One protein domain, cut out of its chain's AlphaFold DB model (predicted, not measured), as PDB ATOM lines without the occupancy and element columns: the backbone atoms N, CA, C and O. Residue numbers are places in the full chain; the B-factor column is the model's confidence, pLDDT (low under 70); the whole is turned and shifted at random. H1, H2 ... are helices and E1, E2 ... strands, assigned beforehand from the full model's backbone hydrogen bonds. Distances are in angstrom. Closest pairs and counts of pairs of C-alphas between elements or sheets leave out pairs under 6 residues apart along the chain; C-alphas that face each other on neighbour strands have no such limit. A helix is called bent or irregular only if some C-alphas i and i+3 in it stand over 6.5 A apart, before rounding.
ATOM      1  N   ASP A 360     161.516 148.525 152.289       57.06
ATOM      2  CA  ASP A 360     160.542 148.469 151.200       57.06
ATOM      3  C   ASP A 360     160.108 147.031 150.879       57.06
ATOM      4  O   ASP A 360     158.936 146.822 150.585       57.06
ATOM      5  N   SER A 361     160.977 146.022 151.034       51.19
ATOM      6  CA  SER A 361     160.587 144.612 150.857       51.19
ATOM      7  C   SER A 361     159.579 144.160 151.917       51.19
ATOM      8  O   SER A 361     158.569 143.563 151.563       51.19
ATOM      9  N   GLU A 362     159.778 144.522 153.192       58.31
ATOM     10  CA  GLU A 362     158.789 144.277 154.257       58.31
ATOM     11  C   GLU A 362     157.444 144.955 153.954       58.31
ATOM     12  O   GLU A 362     156.391 144.372 154.192       58.31
ATOM     13  N   ARG A 363     157.451 146.155 153.359       64.00
ATOM     14  CA  ARG A 363     156.225 146.872 152.969       64.00
ATOM     15  C   ARG A 363     155.509 146.255 151.777       64.00
ATOM     16  O   ARG A 363     154.282 146.207 151.783       64.00
ATOM     17  N   ILE A 364     156.247 145.793 150.770       63.97
ATOM     18  CA  ILE A 364     155.681 145.047 149.638       63.97
ATOM     19  C   ILE A 364     155.102 143.722 150.157       63.97
ATOM     20  O   ILE A 364     153.997 143.349 149.774       63.97
ATOM     21  N   LEU A 365     155.779 143.062 151.102       59.28
ATOM     22  CA  LEU A 365     155.301 141.851 151.768       59.28
ATOM     23  C   LEU A 365     154.025 142.111 152.586       59.28
ATOM     24  O   LEU A 365     153.049 141.383 152.429       59.28
ATOM     25  N   GLU A 366     153.970 143.173 153.399       65.31
ATOM     26  CA  GLU A 366     152.758 143.580 154.129       65.31
ATOM     27  C   GLU A 366     151.605 143.958 153.187       65.31
ATOM     28  O   GLU A 366     150.459 143.582 153.446       65.31
ATOM     29  N   ALA A 367     151.882 144.661 152.084       63.84
ATOM     30  CA  ALA A 367     150.885 145.014 151.075       63.84
ATOM     31  C   ALA A 367     150.350 143.764 150.358       63.84
ATOM     32  O   ALA A 367     149.134 143.576 150.276       63.84
ATOM     33  N   ALA A 368     151.232 142.857 149.932       60.97
ATOM     34  CA  ALA A 368     150.867 141.565 149.366       60.97
ATOM     35  C   ALA A 368     150.051 140.723 150.360       60.97
ATOM     36  O   ALA A 368     149.005 140.199 149.984       60.97
ATOM     37  N   ILE A 369     150.445 140.656 151.637       66.69
ATOM     38  CA  ILE A 369     149.692 139.978 152.705       66.69
ATOM     39  C   ILE A 369     148.329 140.643 152.926       66.69
ATOM     40  O   ILE A 369     147.337 139.936 153.083       66.69
ATOM     41  N   ALA A 370     148.217 141.972 152.886       69.31
ATOM     42  CA  ALA A 370     146.933 142.671 152.978       69.31
ATOM     43  C   ALA A 370     146.038 142.405 151.750       69.31
ATOM     44  O   ALA A 370     144.827 142.202 151.889       69.31
ATOM     45  N   SER A 371     146.625 142.333 150.556       66.38
ATOM     46  CA  SER A 371     145.945 141.996 149.303       66.38
ATOM     47  C   SER A 371     145.473 140.533 149.309       66.38
ATOM     48  O   SER A 371     144.308 140.256 149.019       66.38
ATOM     49  N   ILE A 372     146.307 139.593 149.773       66.62
ATOM     50  CA  ILE A 372     145.939 138.197 150.057       66.62
ATOM     51  C   ILE A 372     144.804 138.155 151.089       66.62
ATOM     52  O   ILE A 372     143.738 137.622 150.795       66.62
ATOM     53  N   ARG A 373     144.971 138.764 152.269       71.19
ATOM     54  CA  ARG A 373     144.001 138.770 153.379       71.19
ATOM     55  C   ARG A 373     142.637 139.316 152.963       71.19
ATOM     56  O   ARG A 373     141.614 138.722 153.297       71.19
ATOM     57  N   THR A 374     142.592 140.405 152.196       70.81
ATOM     58  CA  THR A 374     141.330 140.970 151.682       70.81
ATOM     59  C   THR A 374     140.669 140.083 150.624       70.81
ATOM     60  O   THR A 374     139.439 140.020 150.578       70.81
ATOM     61  N   ARG A 375     141.441 139.339 149.821       66.81
ATOM     62  CA  ARG A 375     140.926 138.362 148.840       66.81
ATOM     63  C   ARG A 375     140.450 137.083 149.517       66.81
ATOM     64  O   ARG A 375     139.298 136.694 149.328       66.81
ATOM     65  N   LEU A 376     141.271 136.453 150.358       60.94
ATOM     66  CA  LEU A 376     140.894 135.315 151.206       60.94
ATOM     67  C   LEU A 376     139.634 135.650 152.017       60.94
ATOM     68  O   LEU A 376     138.657 134.902 151.971       60.94
ATOM     69  N   GLY A 377     139.620 136.825 152.648       54.62
ATOM     70  CA  GLY A 377     138.523 137.370 153.443       54.62
ATOM     71  C   GLY A 377     137.331 137.937 152.665       54.62
ATOM     72  O   GLY A 377     136.389 138.398 153.315       54.62
ATOM     73  N   ARG A 378     137.293 137.885 151.318       57.00
ATOM     74  CA  ARG A 378     136.131 138.306 150.497       57.00
ATOM     75  C   ARG A 378     134.990 137.273 150.594       57.00
ATOM     76  O   ARG A 378     134.561 136.654 149.621       57.00
ATOM     77  N   ASN A 379     134.518 137.061 151.819       44.00
ATOM     78  CA  ASN A 379     133.578 136.024 152.216       44.00
ATOM     79  C   ASN A 379     132.154 136.335 151.750       44.00
ATOM     80  O   ASN A 379     131.608 137.404 152.026       44.00
ATOM     81  N   GLY A 380     131.521 135.355 151.105       45.69
ATOM     82  CA  GLY A 380     130.078 135.305 150.875       45.69
ATOM     83  C   GLY A 380     129.532 136.296 149.848       45.69
ATOM     84  O   GLY A 380     128.911 135.859 148.891       45.69
ATOM     85  N   SER A 381     129.724 137.610 150.010       46.00
ATOM     86  CA  SER A 381     128.862 138.609 149.355       46.00
ATOM     87  C   SER A 381     128.840 138.520 147.824       46.00
ATOM     88  O   SER A 381     127.774 138.644 147.232       46.00
ATOM     89  N   GLU A 382     129.973 138.257 147.172       45.66
ATOM     90  CA  GLU A 382     130.066 138.189 145.709       45.66
ATOM     91  C   GLU A 382     129.580 136.844 145.151       45.66
ATOM     92  O   GLU A 382     128.872 136.807 144.147       45.66
ATOM     93  N   ALA A 383     129.860 135.747 145.861       45.38
ATOM     94  CA  ALA A 383     129.320 134.426 145.550       45.38
ATOM     95  C   ALA A 383     127.794 134.374 145.760       45.38
ATOM     96  O   ALA A 383     127.080 133.833 144.920       45.38
ATOM     97  N   SER A 384     127.281 135.007 146.820       47.34
ATOM     98  CA  SER A 384     125.849 135.173 147.084       47.34
ATOM     99  C   SER A 384     125.181 136.111 146.079       47.34
ATOM    100  O   SER A 384     124.055 135.836 145.687       47.34
ATOM    101  N   LYS A 385     125.854 137.170 145.600       47.69
ATOM    102  CA  LYS A 385     125.358 138.005 144.487       47.69
ATOM    103  C   LYS A 385     125.284 137.205 143.181       47.69
ATOM    104  O   LYS A 385     124.241 137.229 142.537       47.69
ATOM    105  N   ARG A 386     126.338 136.459 142.809       47.69
ATOM    106  CA  ARG A 386     126.343 135.584 141.614       47.69
ATOM    107  C   ARG A 386     125.258 134.489 141.730       47.69
ATOM    108  O   ARG A 386     124.492 134.299 140.790       47.69
ATOM    109  N   ALA A 387     125.082 133.876 142.905       47.47
ATOM    110  CA  ALA A 387     124.011 132.909 143.175       47.47
ATOM    111  C   ALA A 387     122.594 133.519 143.139       47.47
ATOM    112  O   ALA A 387     121.697 132.928 142.544       47.47
ATOM    113  N   ALA A 388     122.390 134.709 143.712       48.28
ATOM    114  CA  ALA A 388     121.120 135.439 143.641       48.28
ATOM    115  C   ALA A 388     120.790 135.920 142.215       48.28
ATOM    116  O   ALA A 388     119.622 136.051 141.865       48.28
ATOM    117  N   ALA A 389     121.806 136.127 141.372       50.97
ATOM    118  CA  ALA A 389     121.660 136.440 139.952       50.97
ATOM    119  C   ALA A 389     121.394 135.204 139.063       50.97
ATOM    120  O   ALA A 389     121.470 135.306 137.840       50.97
ATOM    121  N   GLY A 390     121.149 134.017 139.636       39.50
ATOM    122  CA  GLY A 390     120.914 132.769 138.891       39.50
ATOM    123  C   GLY A 390     122.161 132.171 138.224       39.50
ATOM    124  O   GLY A 390     122.177 130.983 137.907       39.50
ATOM    125  N   LEU A 391     123.243 132.948 138.098       50.38
ATOM    126  CA  LEU A 391     124.594 132.506 137.744       50.38
ATOM    127  C   LEU A 391     125.253 131.806 138.944       50.38
ATOM    128  O   LEU A 391     126.315 132.204 139.431       50.38
ATOM    129  N   TYR A 399     137.637 121.906 144.718       89.94
ATOM    130  CA  TYR A 399     138.559 122.909 144.161       89.94
ATOM    131  C   TYR A 399     139.964 122.315 143.908       89.94
ATOM    132  O   TYR A 399     140.378 121.351 144.553       89.94
ATOM    133  N   LEU A 400     140.711 122.891 142.961       90.75
ATOM    134  CA  LEU A 400     142.107 122.557 142.650       90.75
ATOM    135  C   LEU A 400     143.030 122.944 143.814       90.75
ATOM    136  O   LEU A 400     142.821 123.980 144.441       90.75
ATOM    137  N   GLY A 401     144.029 122.104 144.106       90.38
ATOM    138  CA  GLY A 401     145.003 122.300 145.193       90.38
ATOM    139  C   GLY A 401     144.463 122.129 146.618       90.38
ATOM    140  O   GLY A 401     145.242 121.890 147.544       90.38
ATOM    141  N   VAL A 402     143.141 122.207 146.792       92.62
ATOM    142  CA  VAL A 402     142.454 122.079 148.077       92.62
ATOM    143  C   VAL A 402     142.230 120.617 148.437       92.62
ATOM    144  O   VAL A 402     141.755 119.804 147.645       92.62
ATOM    145  N   SER A 403     142.522 120.294 149.688       90.62
ATOM    146  CA  SER A 403     142.200 119.019 150.315       90.62
ATOM    147  C   SER A 403     141.675 119.257 151.729       90.62
ATOM    148  O   SER A 403     141.737 120.372 152.244       90.62
ATOM    149  N   ARG A 404     141.095 118.234 152.361       87.25
ATOM    150  CA  ARG A 404     140.712 118.319 153.772       87.25
ATOM    151  C   ARG A 404     140.701 116.960 154.439       87.25
ATOM    152  O   ARG A 404     140.031 116.023 153.995       87.25
ATOM    153  N   VAL A 405     141.403 116.889 155.558       83.50
ATOM    154  CA  VAL A 405     141.388 115.747 156.467       83.50
ATOM    155  C   VAL A 405     140.012 115.633 157.146       83.50
ATOM    156  O   VAL A 405     139.436 116.612 157.613       83.50
ATOM    157  N   ARG A 406     139.432 114.424 157.203       76.19
ATOM    158  CA  ARG A 406     138.023 114.233 157.623       76.19
ATOM    159  C   ARG A 406     137.716 114.700 159.050       76.19
ATOM    160  O   ARG A 406     136.576 115.074 159.321       76.19
ATOM    161  N   TRP A 407     138.705 114.652 159.940       74.25
ATOM    162  CA  TRP A 407     138.578 115.022 161.351       74.25
ATOM    163  C   TRP A 407     139.005 116.466 161.667       74.25
ATOM    164  O   TRP A 407     138.750 116.927 162.775       74.25
ATOM    165  N   THR A 408     139.601 117.207 160.725       77.81
ATOM    166  CA  THR A 408     139.989 118.611 160.947       77.81
ATOM    167  C   THR A 408     138.846 119.574 160.618       77.81
ATOM    168  O   THR A 408     137.951 119.288 159.815       77.81
ATOM    169  N   ALA A 409     138.862 120.753 161.245       80.00
ATOM    170  CA  ALA A 409     137.961 121.851 160.896       80.00
ATOM    171  C   ALA A 409     138.355 122.539 159.576       80.00
ATOM    172  O   ALA A 409     137.475 122.990 158.845       80.00
ATOM    173  N   HIS A 410     139.659 122.587 159.300       85.19
ATOM    174  CA  HIS A 410     140.298 123.400 158.265       85.19
ATOM    175  C   HIS A 410     140.471 122.645 156.935       85.19
ATOM    176  O   HIS A 410     140.346 121.422 156.883       85.19
ATOM    177  N   TRP A 411     140.764 123.397 155.878       90.75
ATOM    178  CA  TRP A 411     141.016 122.958 154.509       90.75
ATOM    179  C   TRP A 411     142.465 123.257 154.135       90.75
ATOM    180  O   TRP A 411     142.907 124.397 154.239       90.75
ATOM    181  N   ASP A 412     143.191 122.244 153.696       91.50
ATOM    182  CA  ASP A 412     144.624 122.292 153.434       91.50
ATOM    183  C   ASP A 412     144.849 122.653 151.960       91.50
ATOM    184  O   ASP A 412     144.393 121.924 151.069       91.50
ATOM    185  N   SER A 413     145.518 123.777 151.692       94.19
ATOM    186  CA  SER A 413     145.831 124.228 150.332       94.19
ATOM    187  C   SER A 413     147.268 123.893 149.957       94.19
ATOM    188  O   SER A 413     148.175 123.917 150.790       94.19
ATOM    189  N   SER A 414     147.486 123.545 148.694       93.25
ATOM    190  CA  SER A 414     148.778 123.049 148.235       93.25
ATOM    191  C   SER A 414     148.943 123.157 146.726       93.25
ATOM    192  O   SER A 414     148.008 122.878 145.977       93.25
ATOM    193  N   VAL A 415     150.144 123.526 146.287       93.56
ATOM    194  CA  VAL A 415     150.514 123.704 144.879       93.56
ATOM    195  C   VAL A 415     151.709 122.814 144.541       93.56
ATOM    196  O   VAL A 415     152.503 122.466 145.413       93.56
ATOM    197  N   GLU A 416     151.818 122.387 143.289       91.88
ATOM    198  CA  GLU A 416     152.959 121.600 142.822       91.88
ATOM    199  C   GLU A 416     154.051 122.552 142.308       91.88
ATOM    200  O   GLU A 416     153.773 123.566 141.674       91.88
ATOM    201  N   SER A 417     155.309 122.251 142.609       88.75
ATOM    202  CA  SER A 417     156.470 122.972 142.091       88.75
ATOM    203  C   SER A 417     156.734 122.597 140.628       88.75
ATOM    204  O   SER A 417     156.315 121.538 140.158       88.75
ATOM    205  N   ALA A 418     157.527 123.400 139.915       84.69
ATOM    206  CA  ALA A 418     158.079 123.019 138.611       84.69
ATOM    207  C   ALA A 418     158.974 121.755 138.674       84.69
ATOM    208  O   ALA A 418     159.187 121.101 137.655       84.69
ATOM    209  N   SER A 419     159.468 121.384 139.864       85.31
ATOM    210  CA  SER A 419     160.162 120.113 140.128       85.31
ATOM    211  C   SER A 419     159.227 118.906 140.307       85.31
ATOM    212  O   SER A 419     159.698 117.771 140.306       85.31
ATOM    213  N   GLY A 420     157.917 119.129 140.465       85.50
ATOM    214  CA  GLY A 420     156.934 118.116 140.867       85.50
ATOM    215  C   GLY A 420     156.786 117.938 142.385       85.50
ATOM    216  O   GLY A 420     155.948 117.151 142.822       85.50
ATOM    217  N   ASP A 421     157.559 118.665 143.199       90.06
ATOM    218  CA  ASP A 421     157.431 118.634 144.659       90.06
ATOM    219  C   ASP A 421     156.155 119.342 145.126       90.06
ATOM    220  O   ASP A 421     155.811 120.420 144.638       90.06
ATOM    221  N   LYS A 422     155.448 118.765 146.101       91.00
ATOM    222  CA  LYS A 422     154.194 119.330 146.612       91.00
ATOM    223  C   LYS A 422     154.455 120.353 147.724       91.00
ATOM    224  O   LYS A 422     154.737 119.982 148.861       91.00
ATOM    225  N   ILE A 423     154.283 121.631 147.405       93.25
ATOM    226  CA  ILE A 423     154.388 122.758 148.335       93.25
ATOM    227  C   ILE A 423     153.066 122.904 149.100       93.25
ATOM    228  O   ILE A 423     151.989 123.006 148.506       93.25
ATOM    229  N   SER A 424     153.133 122.932 150.433       93.56
ATOM    230  CA  SER A 424     151.989 123.317 151.267       93.56
ATOM    231  C   SER A 424     151.865 124.837 151.316       93.56
ATOM    232  O   SER A 424     152.855 125.533 151.527       93.56
ATOM    233  N   LEU A 425     150.648 125.351 151.159       92.44
ATOM    234  CA  LEU A 425     150.319 126.768 151.336       92.44
ATOM    235  C   LEU A 425     149.695 127.033 152.719       92.44
ATOM    236  O   LEU A 425     149.281 128.147 153.014       92.44
ATOM    237  N   GLY A 426     149.611 126.006 153.570       92.31
ATOM    238  CA  GLY A 426     148.950 126.066 154.870       92.31
ATOM    239  C   GLY A 426     147.477 125.654 154.827       92.31
ATOM    240  O   GLY A 426     146.963 125.145 153.825       92.31
ATOM    241  N   SER A 427     146.802 125.857 155.955       91.25
ATOM    242  CA  SER A 427     145.437 125.385 156.199       91.25
ATOM    243  C   SER A 427     144.504 126.559 156.518       91.25
ATOM    244  O   SER A 427     144.896 127.520 157.173       91.25
ATOM    245  N   PHE A 428     143.256 126.493 156.052       89.94
ATOM    246  CA  PHE A 428     142.319 127.621 156.013       89.94
ATOM    247  C   PHE A 428     140.931 127.233 156.538       89.94
ATOM    248  O   PHE A 428     140.506 126.086 156.440       89.94
ATOM    249  N   ASN A 429     140.164 128.189 157.065       86.50
ATOM    250  CA  ASN A 429     138.860 127.894 157.683       86.50
ATOM    251  C   ASN A 429     137.712 127.668 156.685       86.50
ATOM    252  O   ASN A 429     136.711 127.044 157.035       86.50
ATOM    253  N   SER A 430     137.853 128.145 155.447       86.06
ATOM    254  CA  SER A 430     136.892 127.934 154.362       86.06
ATOM    255  C   SER A 430     137.556 127.294 153.146       86.06
ATOM    256  O   SER A 430     138.724 127.541 152.842       86.06
ATOM    257  N   GLU A 431     136.773 126.482 152.441       89.00
ATOM    258  CA  GLU A 431     137.171 125.808 151.205       89.00
ATOM    259  C   GLU A 431     137.537 126.848 150.129       89.00
ATOM    260  O   GLU A 431     138.555 126.747 149.448       89.00
ATOM    261  N   GLU A 432     136.756 127.930 150.074       88.50
ATOM    262  CA  GLU A 432     136.960 129.085 149.207       88.50
ATOM    263  C   GLU A 432     138.262 129.855 149.496       88.50
ATOM    264  O   GLU A 432     138.862 130.383 148.562       88.50
ATOM    265  N   ALA A 433     138.706 129.946 150.756       88.19
ATOM    266  CA  ALA A 433     139.981 130.590 151.089       88.19
ATOM    267  C   ALA A 433     141.166 129.704 150.686       88.19
ATOM    268  O   ALA A 433     142.086 130.192 150.036       88.19
ATOM    269  N   ALA A 434     141.105 128.397 150.965       91.25
ATOM    270  CA  ALA A 434     142.112 127.447 150.490       91.25
ATOM    271  C   ALA A 434     142.244 127.479 148.952       91.25
ATOM    272  O   ALA A 434     143.358 127.499 148.426       91.25
ATOM    273  N   ALA A 435     141.122 127.555 148.230       91.69
ATOM    274  CA  ALA A 435     141.095 127.651 146.771       91.69
ATOM    275  C   ALA A 435     141.675 128.979 146.250       91.69
ATOM    276  O   ALA A 435     142.429 128.977 145.279       91.69
ATOM    277  N   ARG A 436     141.391 130.111 146.913       90.19
ATOM    278  CA  ARG A 436     142.006 131.405 146.567       90.19
ATOM    279  C   ARG A 436     143.510 131.439 146.855       90.19
ATOM    280  O   ARG A 436     144.247 132.009 146.062       90.19
ATOM    281  N   ALA A 437     143.979 130.804 147.931       91.44
ATOM    282  CA  ALA A 437     145.412 130.676 148.205       91.44
ATOM    283  C   ALA A 437     146.135 129.877 147.104       91.44
ATOM    284  O   ALA A 437     147.187 130.306 146.634       91.44
ATOM    285  N   TYR A 438     145.536 128.768 146.643       92.56
ATOM    286  CA  TYR A 438     146.061 127.990 145.515       92.56
ATOM    287  C   TYR A 438     146.159 128.826 144.240       92.56
ATOM    288  O   TYR A 438     147.205 128.832 143.602       92.56
ATOM    289  N   ASP A 439     145.095 129.549 143.881       91.94
ATOM    290  CA  ASP A 439     145.054 130.331 142.645       91.94
ATOM    291  C   ASP A 439     146.155 131.392 142.583       91.94
ATOM    292  O   ASP A 439     146.832 131.501 141.562       91.94
ATOM    293  N   ILE A 440     146.367 132.153 143.663       89.38
ATOM    294  CA  ILE A 440     147.385 133.214 143.674       89.38
ATOM    295  C   ILE A 440     148.796 132.597 143.630       89.38
ATOM    296  O   ILE A 440     149.647 133.070 142.878       89.38
ATOM    297  N   ALA A 441     149.037 131.492 144.346       90.69
ATOM    298  CA  ALA A 441     150.303 130.761 144.268       90.69
ATOM    299  C   ALA A 441     150.553 130.157 142.874       90.69
ATOM    300  O   ALA A 441     151.660 130.256 142.351       90.69
ATOM    301  N   ALA A 442     149.528 129.591 142.233       90.50
ATOM    302  CA  ALA A 442     149.612 129.067 140.873       90.50
ATOM    303  C   ALA A 442     149.882 130.183 139.848       90.50
ATOM    304  O   ALA A 442     150.696 129.990 138.948       90.50
ATOM    305  N   LEU A 443     149.267 131.361 140.007       89.06
ATOM    306  CA  LEU A 443     149.537 132.544 139.179       89.06
ATOM    307  C   LEU A 443     150.971 133.074 139.369       89.06
ATOM    308  O   LEU A 443     151.595 133.469 138.386       89.06
ATOM    309  N   LYS A 444     151.529 133.037 140.588       87.56
ATOM    310  CA  LYS A 444     152.933 133.412 140.855       87.56
ATOM    311  C   LYS A 444     153.937 132.379 140.314       87.56
ATOM    312  O   LYS A 444     154.997 132.771 139.839       87.56
ATOM    313  N   LEU A 445     153.607 131.083 140.356       87.94
ATOM    314  CA  LEU A 445     154.478 129.981 139.907       87.94
ATOM    315  C   LEU A 445     154.449 129.725 138.391       87.94
ATOM    316  O   LEU A 445     155.473 129.361 137.817       87.94
ATOM    317  N   TYR A 446     153.290 129.883 137.746       87.81
ATOM    318  CA  TYR A 446     153.079 129.534 136.332       87.81
ATOM    319  C   TYR A 446     152.665 130.724 135.447       87.81
ATOM    320  O   TYR A 446     152.472 130.560 134.243       87.81
ATOM    321  N   GLY A 447     152.527 131.926 136.014       85.06
ATOM    322  CA  GLY A 447     152.114 133.129 135.290       85.06
ATOM    323  C   GLY A 447     150.625 133.154 134.928       85.06
ATOM    324  O   GLY A 447     149.806 132.403 135.456       85.06
ATOM    325  N   GLN A 448     150.254 134.036 133.996       83.19
ATOM    326  CA  GLN A 448     148.849 134.310 133.646       83.19
ATOM    327  C   GLN A 448     148.118 133.140 132.955       83.19
ATOM    328  O   GLN A 448     146.891 133.163 132.872       83.19
ATOM    329  N   GLU A 449     148.840 132.116 132.485       83.12
ATOM    330  CA  GLU A 449     148.264 130.888 131.907       83.12
ATOM    331  C   GLU A 449     147.978 129.799 132.967       83.12
ATOM    332  O   GLU A 449     147.547 128.693 132.630       83.12
ATOM    333  N   ALA A 450     148.185 130.097 134.258       87.25
ATOM    334  CA  ALA A 450     147.881 129.192 135.362       87.25
ATOM    335  C   ALA A 450     146.403 128.767 135.395       87.25
ATOM    336  O   ALA A 450     145.481 129.564 135.211       87.25
ATOM    337  N   LYS A 451     146.160 127.491 135.714       88.06
ATOM    338  CA  LYS A 451     144.808 126.935 135.834       88.06
ATOM    339  C   LYS A 451     144.200 127.240 137.211       88.06
ATOM    340  O   LYS A 451     144.326 126.440 138.137       88.06
ATOM    341  N   THR A 452     143.517 128.373 137.318       90.38
ATOM    342  CA  THR A 452     142.822 128.830 138.534       90.38
ATOM    343  C   THR A 452     141.460 128.154 138.766       90.38
ATOM    344  O   THR A 452     140.878 127.526 137.877       90.38
ATOM    345  N   ASN A 453     140.941 128.299 139.986       89.06
ATOM    346  CA  ASN A 453     139.580 127.967 140.405       89.06
ATOM    347  C   ASN A 453     138.582 129.105 140.131       89.06
ATOM    348  O   ASN A 453     137.434 128.848 139.764       89.06
ATOM    349  N   PHE A 454     139.005 130.352 140.353       88.00
ATOM    350  CA  PHE A 454     138.218 131.574 140.161       88.00
ATOM    351  C   PHE A 454     138.694 132.348 138.914       88.00
ATOM    352  O   PHE A 454     139.637 131.919 138.241       88.00
ATOM    353  N   SER A 455     138.035 133.458 138.549       85.31
ATOM    354  CA  SER A 455     138.413 134.199 137.333       85.31
ATOM    355  C   SER A 455     139.772 134.871 137.516       85.31
ATOM    356  O   SER A 455     140.039 135.437 138.574       85.31
ATOM    357  N   SER A 456     140.604 134.906 136.472       72.38
ATOM    358  CA  SER A 456     141.845 135.693 136.496       72.38
ATOM    359  C   SER A 456     141.573 137.192 136.693       72.38
ATOM    360  O   SER A 456     142.390 137.883 137.300       72.38
ATOM    361  N   ASP A 457     140.395 137.686 136.285       76.44
ATOM    362  CA  ASP A 457     139.914 139.038 136.609       76.44
ATOM    363  C   ASP A 457     139.835 139.301 138.117       76.44
ATOM    364  O   ASP A 457     140.198 140.389 138.556       76.44
ATOM    365  N   ASP A 458     139.424 138.300 138.909       75.06
ATOM    366  CA  ASP A 458     139.279 138.412 140.365       75.06
ATOM    367  C   ASP A 458     140.668 138.581 141.062       75.06
ATOM    368  O   ASP A 458     140.728 138.855 142.263       75.06
ATOM    369  N   TYR A 459     141.789 138.464 140.317       78.19
ATOM    370  CA  TYR A 459     143.169 138.574 140.820       78.19
ATOM    371  C   TYR A 459     144.002 139.748 140.268       78.19
ATOM    372  O   TYR A 459     144.965 140.153 140.928       78.19
ATOM    373  N   LYS A 460     143.649 140.334 139.115       71.06
ATOM    374  CA  LYS A 460     144.494 141.312 138.384       71.06
ATOM    375  C   LYS A 460     145.069 142.440 139.243       71.06
ATOM    376  O   LYS A 460     146.260 142.705 139.168       71.06
ATOM    377  N   GLU A 461     144.253 143.054 140.098       68.25
ATOM    378  CA  GLU A 461     144.620 144.254 140.870       68.25
ATOM    379  C   GLU A 461     145.786 144.059 141.858       68.25
ATOM    380  O   GLU A 461     146.317 145.044 142.347       68.25
ATOM    381  N   GLY A 462     146.160 142.814 142.184       64.38
ATOM    382  CA  GLY A 462     147.170 142.518 143.216       64.38
ATOM    383  C   GLY A 462     148.283 141.580 142.778       64.38
ATOM    384  O   GLY A 462     149.236 141.414 143.525       64.38
ATOM    385  N   LEU A 463     148.224 141.012 141.568       69.19
ATOM    386  CA  LEU A 463     149.398 140.336 141.006       69.19
ATOM    387  C   LEU A 463     150.555 141.333 140.846       69.19
ATOM    388  O   LEU A 463     151.679 140.997 141.186       69.19
ATOM    389  N   ASN A 464     150.261 142.579 140.464       68.25
ATOM    390  CA  ASN A 464     151.241 143.667 140.389       68.25
ATOM    391  C   ASN A 464     151.923 143.950 141.744       68.25
ATOM    392  O   ASN A 464     153.124 144.175 141.785       68.25
ATOM    393  N   GLU A 465     151.178 143.902 142.856       65.12
ATOM    394  CA  GLU A 465     151.718 144.070 144.222       65.12
ATOM    395  C   GLU A 465     152.590 142.874 144.653       65.12
ATOM    396  O   GLU A 465     153.352 142.960 145.611       65.12
ATOM    397  N   MET A 466     152.463 141.742 143.955       67.94
ATOM    398  CA  MET A 466     153.126 140.472 144.250       67.94
ATOM    399  C   MET A 466     154.233 140.137 143.240       67.94
ATOM    400  O   MET A 466     154.945 139.154 143.441       67.94
ATOM    401  N   GLU A 467     154.404 140.906 142.157       70.62
ATOM    402  CA  GLU A 467     155.433 140.654 141.137       70.62
ATOM    403  C   GLU A 467     156.848 140.862 141.695       70.62
ATOM    404  O   GLU A 467     157.715 140.034 141.419       70.62
ATOM    405  N   GLU A 468     157.055 141.883 142.535       75.81
ATOM    406  CA  GLU A 468     158.374 142.295 143.054       75.81
ATOM    407  C   GLU A 468     158.970 141.364 144.134       75.81
ATOM    408  O   GLU A 468     160.176 141.404 144.372       75.81
ATOM    409  N   LEU A 469     158.160 140.504 144.766       76.94
ATOM    410  CA  LEU A 469     158.612 139.519 145.768       76.94
ATOM    411  C   LEU A 469     159.240 138.274 145.118       76.94
ATOM    412  O   LEU A 469     158.858 137.898 144.004       76.94
ATOM    413  N   SER A 470     160.125 137.558 145.820       87.75
ATOM    414  CA  SER A 470     160.523 136.207 145.389       87.75
ATOM    415  C   SER A 470     159.355 135.210 145.476       87.75
ATOM    416  O   SER A 470     158.281 135.506 146.004       87.75
ATOM    417  N   VAL A 471     159.532 134.014 144.908       85.75
ATOM    418  CA  VAL A 471     158.520 132.945 144.986       85.75
ATOM    419  C   VAL A 471     158.481 132.364 146.402       85.75
ATOM    420  O   VAL A 471     157.412 132.053 146.921       85.75
ATOM    421  N   GLU A 472     159.645 132.270 147.033       88.12
ATOM    422  CA  GLU A 472     159.887 131.733 148.363       88.12
ATOM    423  C   GLU A 472     159.260 132.627 149.446       88.12
ATOM    424  O   GLU A 472     158.374 132.165 150.166       88.12
ATOM    425  N   GLU A 473     159.604 133.922 149.484       87.81
ATOM    426  CA  GLU A 473     158.999 134.908 150.404       87.81
ATOM    427  C   GLU A 473     157.474 134.978 150.231       87.81
ATOM    428  O   GLU A 473     156.729 135.142 151.196       87.81
ATOM    429  N   PHE A 474     156.986 134.828 148.995       86.38
ATOM    430  CA  PHE A 474     155.559 134.834 148.695       86.38
ATOM    431  C   PHE A 474     154.826 133.588 149.232       86.38
ATOM    432  O   PHE A 474     153.702 133.688 149.732       86.38
ATOM    433  N   ILE A 475     155.452 132.410 149.171       89.62
ATOM    434  CA  ILE A 475     154.912 131.181 149.771       89.62
ATOM    435  C   ILE A 475     154.931 131.286 151.300       89.62
ATOM    436  O   ILE A 475     153.929 130.960 151.940       89.62
ATOM    437  N   GLU A 476     156.022 131.790 151.883       89.69
ATOM    438  CA  GLU A 476     156.131 132.041 153.323       89.69
ATOM    439  C   GLU A 476     155.079 133.056 153.803       89.69
ATOM    440  O   GLU A 476     154.444 132.830 154.831       89.69
ATOM    441  N   ALA A 477     154.786 134.102 153.023       87.38
ATOM    442  CA  ALA A 477     153.713 135.059 153.304       87.38
ATOM    443  C   ALA A 477     152.318 134.411 153.360       87.38
ATOM    444  O   ALA A 477     151.542 134.692 154.278       87.38
ATOM    445  N   ILE A 478     151.991 133.520 152.412       89.69
ATOM    446  CA  ILE A 478     150.722 132.772 152.444       89.69
ATOM    447  C   ILE A 478     150.685 131.831 153.656       89.69
ATOM    448  O   ILE A 478     149.673 131.793 154.356       89.69
ATOM    449  N   GLN A 479     151.771 131.102 153.936       91.12
ATOM    450  CA  GLN A 479     151.851 130.197 155.088       91.12
ATOM    451  C   GLN A 479     151.716 130.950 156.421       91.12
ATOM    452  O   GLN A 479     150.994 130.494 157.308       91.12
ATOM    453  N   ALA A 480     152.359 132.113 156.552       88.00
ATOM    454  CA  ALA A 480     152.282 132.971 157.728       88.00
ATOM    455  C   ALA A 480     150.863 133.516 157.940       88.00
ATOM    456  O   ALA A 480     150.347 133.434 159.054       88.00
ATOM    457  N   GLU A 481     150.188 133.996 156.888       86.38
ATOM    458  CA  GLU A 481     148.791 134.443 156.983       86.38
ATOM    459  C   GLU A 481     147.837 133.279 157.296       86.38
ATOM    460  O   GLU A 481     146.936 133.438 158.116       86.38
ATOM    461  N   ALA A 482     148.049 132.093 156.716       87.19
ATOM    462  CA  ALA A 482     147.257 130.895 157.009       87.19
ATOM    463  C   ALA A 482     147.421 130.440 158.471       87.19
ATOM    464  O   ALA A 482     146.434 130.147 159.152       87.19
ATOM    465  N   ALA A 483     148.655 130.432 158.982       86.19
ATOM    466  CA  ALA A 483     148.960 130.096 160.369       86.19
ATOM    467  C   ALA A 483     148.417 131.150 161.348       86.19
ATOM    468  O   ALA A 483     147.760 130.792 162.327       86.19
ATOM    469  N   ALA A 484     148.629 132.440 161.070       85.31
ATOM    470  CA  ALA A 484     148.110 133.542 161.877       85.31
ATOM    471  C   ALA A 484     146.576 133.578 161.871       85.31
ATOM    472  O   ALA A 484     145.964 133.871 162.895       85.31
ATOM    473  N   GLU A 485     145.938 133.245 160.746       81.31
ATOM    474  CA  GLU A 485     144.497 133.035 160.676       81.31
ATOM    475  C   GLU A 485     144.081 131.856 161.555       81.31
ATOM    476  O   GLU A 485     143.262 132.068 162.443       81.31
ATOM    477  N   ILE A 486     144.671 130.661 161.412       80.81
ATOM    478  CA  ILE A 486     144.343 129.497 162.258       80.81
ATOM    479  C   ILE A 486     144.551 129.758 163.753       80.81
ATOM    480  O   ILE A 486     143.732 129.297 164.538       80.81
ATOM    481  N   GLN A 487     145.551 130.539 164.171       75.75
ATOM    482  CA  GLN A 487     145.761 130.898 165.585       75.75
ATOM    483  C   GLN A 487     144.608 131.716 166.210       75.75
ATOM    484  O   GLN A 487     144.501 131.788 167.437       75.75
ATOM    485  N   LYS A 488     143.717 132.302 165.393       73.00
ATOM    486  CA  LYS A 488     142.462 132.948 165.832       73.00
ATOM    487  C   LYS A 488     141.332 131.935 166.076       73.00
ATOM    488  O   LYS A 488     140.264 132.310 166.556       73.00
ATOM    489  N   HIS A 489     141.540 130.656 165.765       68.75
ATOM    490  CA  HIS A 489     140.576 129.564 165.927       68.75
ATOM    491  C   HIS A 489     141.188 128.463 166.787       68.75
ATOM    492  O   HIS A 489     142.400 128.345 166.938       68.75
ATOM    493  N   SER A 490     140.341 127.642 167.395       71.44
ATOM    494  CA  SER A 490     140.805 126.463 168.113       71.44
ATOM    495  C   SER A 490     140.922 125.270 167.166       71.44
ATOM    496  O   SER A 490     140.226 125.191 166.151       71.44
ATOM    497  N   ARG A 491     141.681 124.247 167.583       71.50
ATOM    498  CA  ARG A 491     141.581 122.888 167.013       71.50
ATOM    499  C   ARG A 491     140.147 122.335 167.054       71.50
ATOM    500  O   ARG A 491     139.794 121.450 166.278       71.50
ATOM    501  N   PHE A 492     139.319 122.843 167.970       72.06
ATOM    502  CA  PHE A 492     137.912 122.484 168.111       72.06
ATOM    503  C   PHE A 492     137.025 123.355 167.213       72.06
ATOM    504  O   PHE A 492     136.983 124.579 167.343       72.06
ATOM    505  N   ARG A 493     136.285 122.718 166.296       67.56
ATOM    506  CA  ARG A 493     135.480 123.433 165.298       67.56
ATOM    507  C   ARG A 493     134.381 124.268 165.953       67.56
ATOM    508  O   ARG A 493     133.561 123.737 166.695       67.56
ATOM    509  N   GLY A 494     134.319 125.547 165.588       74.38
ATOM    510  CA  GLY A 494     133.354 126.493 166.145       74.38
ATOM    511  C   GLY A 494     133.821 127.168 167.438       74.38
ATOM    512  O   GLY A 494     133.027 127.876 168.048       74.38
ATOM    513  N   VAL A 495     135.076 126.975 167.858       79.31
ATOM    514  CA  VAL A 495     135.685 127.707 168.976       79.31
ATOM    515  C   VAL A 495     136.708 128.708 168.433       79.31
ATOM    516  O   VAL A 495     137.596 128.342 167.663       79.31
ATOM    517  N   TYR A 496     136.566 129.968 168.831       79.44
ATOM    518  CA  TYR A 496     137.275 131.140 168.310       79.44
ATOM    519  C   TYR A 496     138.039 131.830 169.436       79.44
ATOM    520  O   TYR A 496     137.559 131.863 170.568       79.44
ATOM    521  N   LYS A 497     139.207 132.401 169.141       80.69
ATOM    522  CA  LYS A 497     139.936 133.261 170.073       80.69
ATOM    523  C   LYS A 497     139.368 134.675 169.959       80.69
ATOM    524  O   LYS A 497     139.431 135.284 168.894       80.69
ATOM    525  N   ALA A 498     138.773 135.171 171.036       79.00
ATOM    526  CA  ALA A 498     138.262 136.530 171.119       79.00
ATOM    527  C   ALA A 498     139.403 137.546 171.315       79.00
ATOM    528  O   ALA A 498     140.529 137.191 171.673       79.00
ATOM    529  N   GLU A 499     139.104 138.826 171.088       79.38
ATOM    530  CA  GLU A 499     140.066 139.935 171.204       79.38
ATOM    531  C   GLU A 499     140.597 140.118 172.639       79.38
ATOM    532  O   GLU A 499     141.701 140.618 172.834       79.38
ATOM    533  N   ASP A 500     139.852 139.646 173.643       84.81
ATOM    534  CA  ASP A 500     140.261 139.606 175.052       84.81
ATOM    535  C   ASP A 500     141.114 138.369 175.419       84.81
ATOM    536  O   ASP A 500     141.370 138.110 176.598       84.81
TER     537      ASP A 500
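What this domain is: This is residues 360 to 391 and 399 to 500 of the 562 residues of the protein "Hypothetical protein" of Picocystis salinarum (UniProt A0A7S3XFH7). Two antiparallel helices, H3 and H5, pack side by side over one face of a two-stranded hairpin, H3 mainly over E1 and H5 mainly over E2. H1 crosses both helices on the side away from the hairpin, with short H4 beside it, while residues 384 to 390, most of them in H2, stick out from this body and the last strand, E3, lies far from the middle. The printed part has 134 residues, with five named helices and three named strands in the order H1 H2 E1 E2 H3 H4 H5 E3; the sheet is E1 - E2, antiparallel, and the class is mostly helix. The whole is compact, with a radius of gyration of the C-alphas of 15.0 A and spans of 38 by 37 by 31 A.

How they stand to each other: H1, residues 360 to 376, touches H3, residues 431 to 449, with residues 372 to 376 alone, at a steep tilt of 51 degrees; the closest C-alphas are those of Leu 376 and Ala 433, 4.8 A apart. H1 touches H5, residues 471 to 486, at a steep tilt of 52 degrees, the closest C-alphas being those of Ile 369 and Ala 477, 6.4 A apart. H1 touches H4, residues 460 to 467, opposite ways at a shallow tilt of 34 degrees, only just short of steep, with C-alphas 368 and 466 closest at 5.7 A. H2, residues 381 to 388, touches no helix. E1, residues 411 to 416, and E2, residues 422 to 428, form a hairpin, with N 413 and O 426 at 2.9 A and N 423 and O 415 at 2.8 A, within hydrogen-bond range. The closest C-alphas of E1 and H3 are those of Ser 413 and Ala 434, 4.9 A apart; those of E2 and H5 are Gly 426 and Gln 479, 5.1 A apart. H3 and H5 touch, opposite ways at a shallow tilt of 6 degrees, with C-alphas 444 and 471 closest at 7.0 A. E3, residues 495 to 497, pairs with no named strand and is apart from H5. Every O i to N i+4 pair is within hydrogen-bond range in H1, H2 and H5, against 13 of 15 in H3 and 2 of 4 in H4.

Where its parts are: H1 begins at C-alpha 360 (160.542, 148.469, 151.200) and is 23.6 A long; H2 is 10.1 A. E1 measures 16.8 A and E2 17.3 A. H3, 22.8 A, is irregular, with C-alphas 445 and 448 9.5 A apart, and has a kink of 75 degrees near residue 443. H4, 11.3 A, is only just irregular, with C-alphas 461 and 464 6.7 A apart. H5, 22.6 A, ends at C-alpha 486 (144.343, 129.497, 162.258). E3, 7.1 A, ends at C-alpha 497 (139.936, 133.261, 170.073).

The domain as a whole: The two C-alphas farthest apart are those of Glu 449 and Asp 500, at 44.7 A. Residues 392 to 398 are not printed, and C-alphas 391 and 399 are 18.1 A apart across the cut. Of the links that are printed whole, none is long. The mean pLDDT of the printed part is 77.4; 38 residues are under 70, among them residues 360 to 372 and 375 to 391.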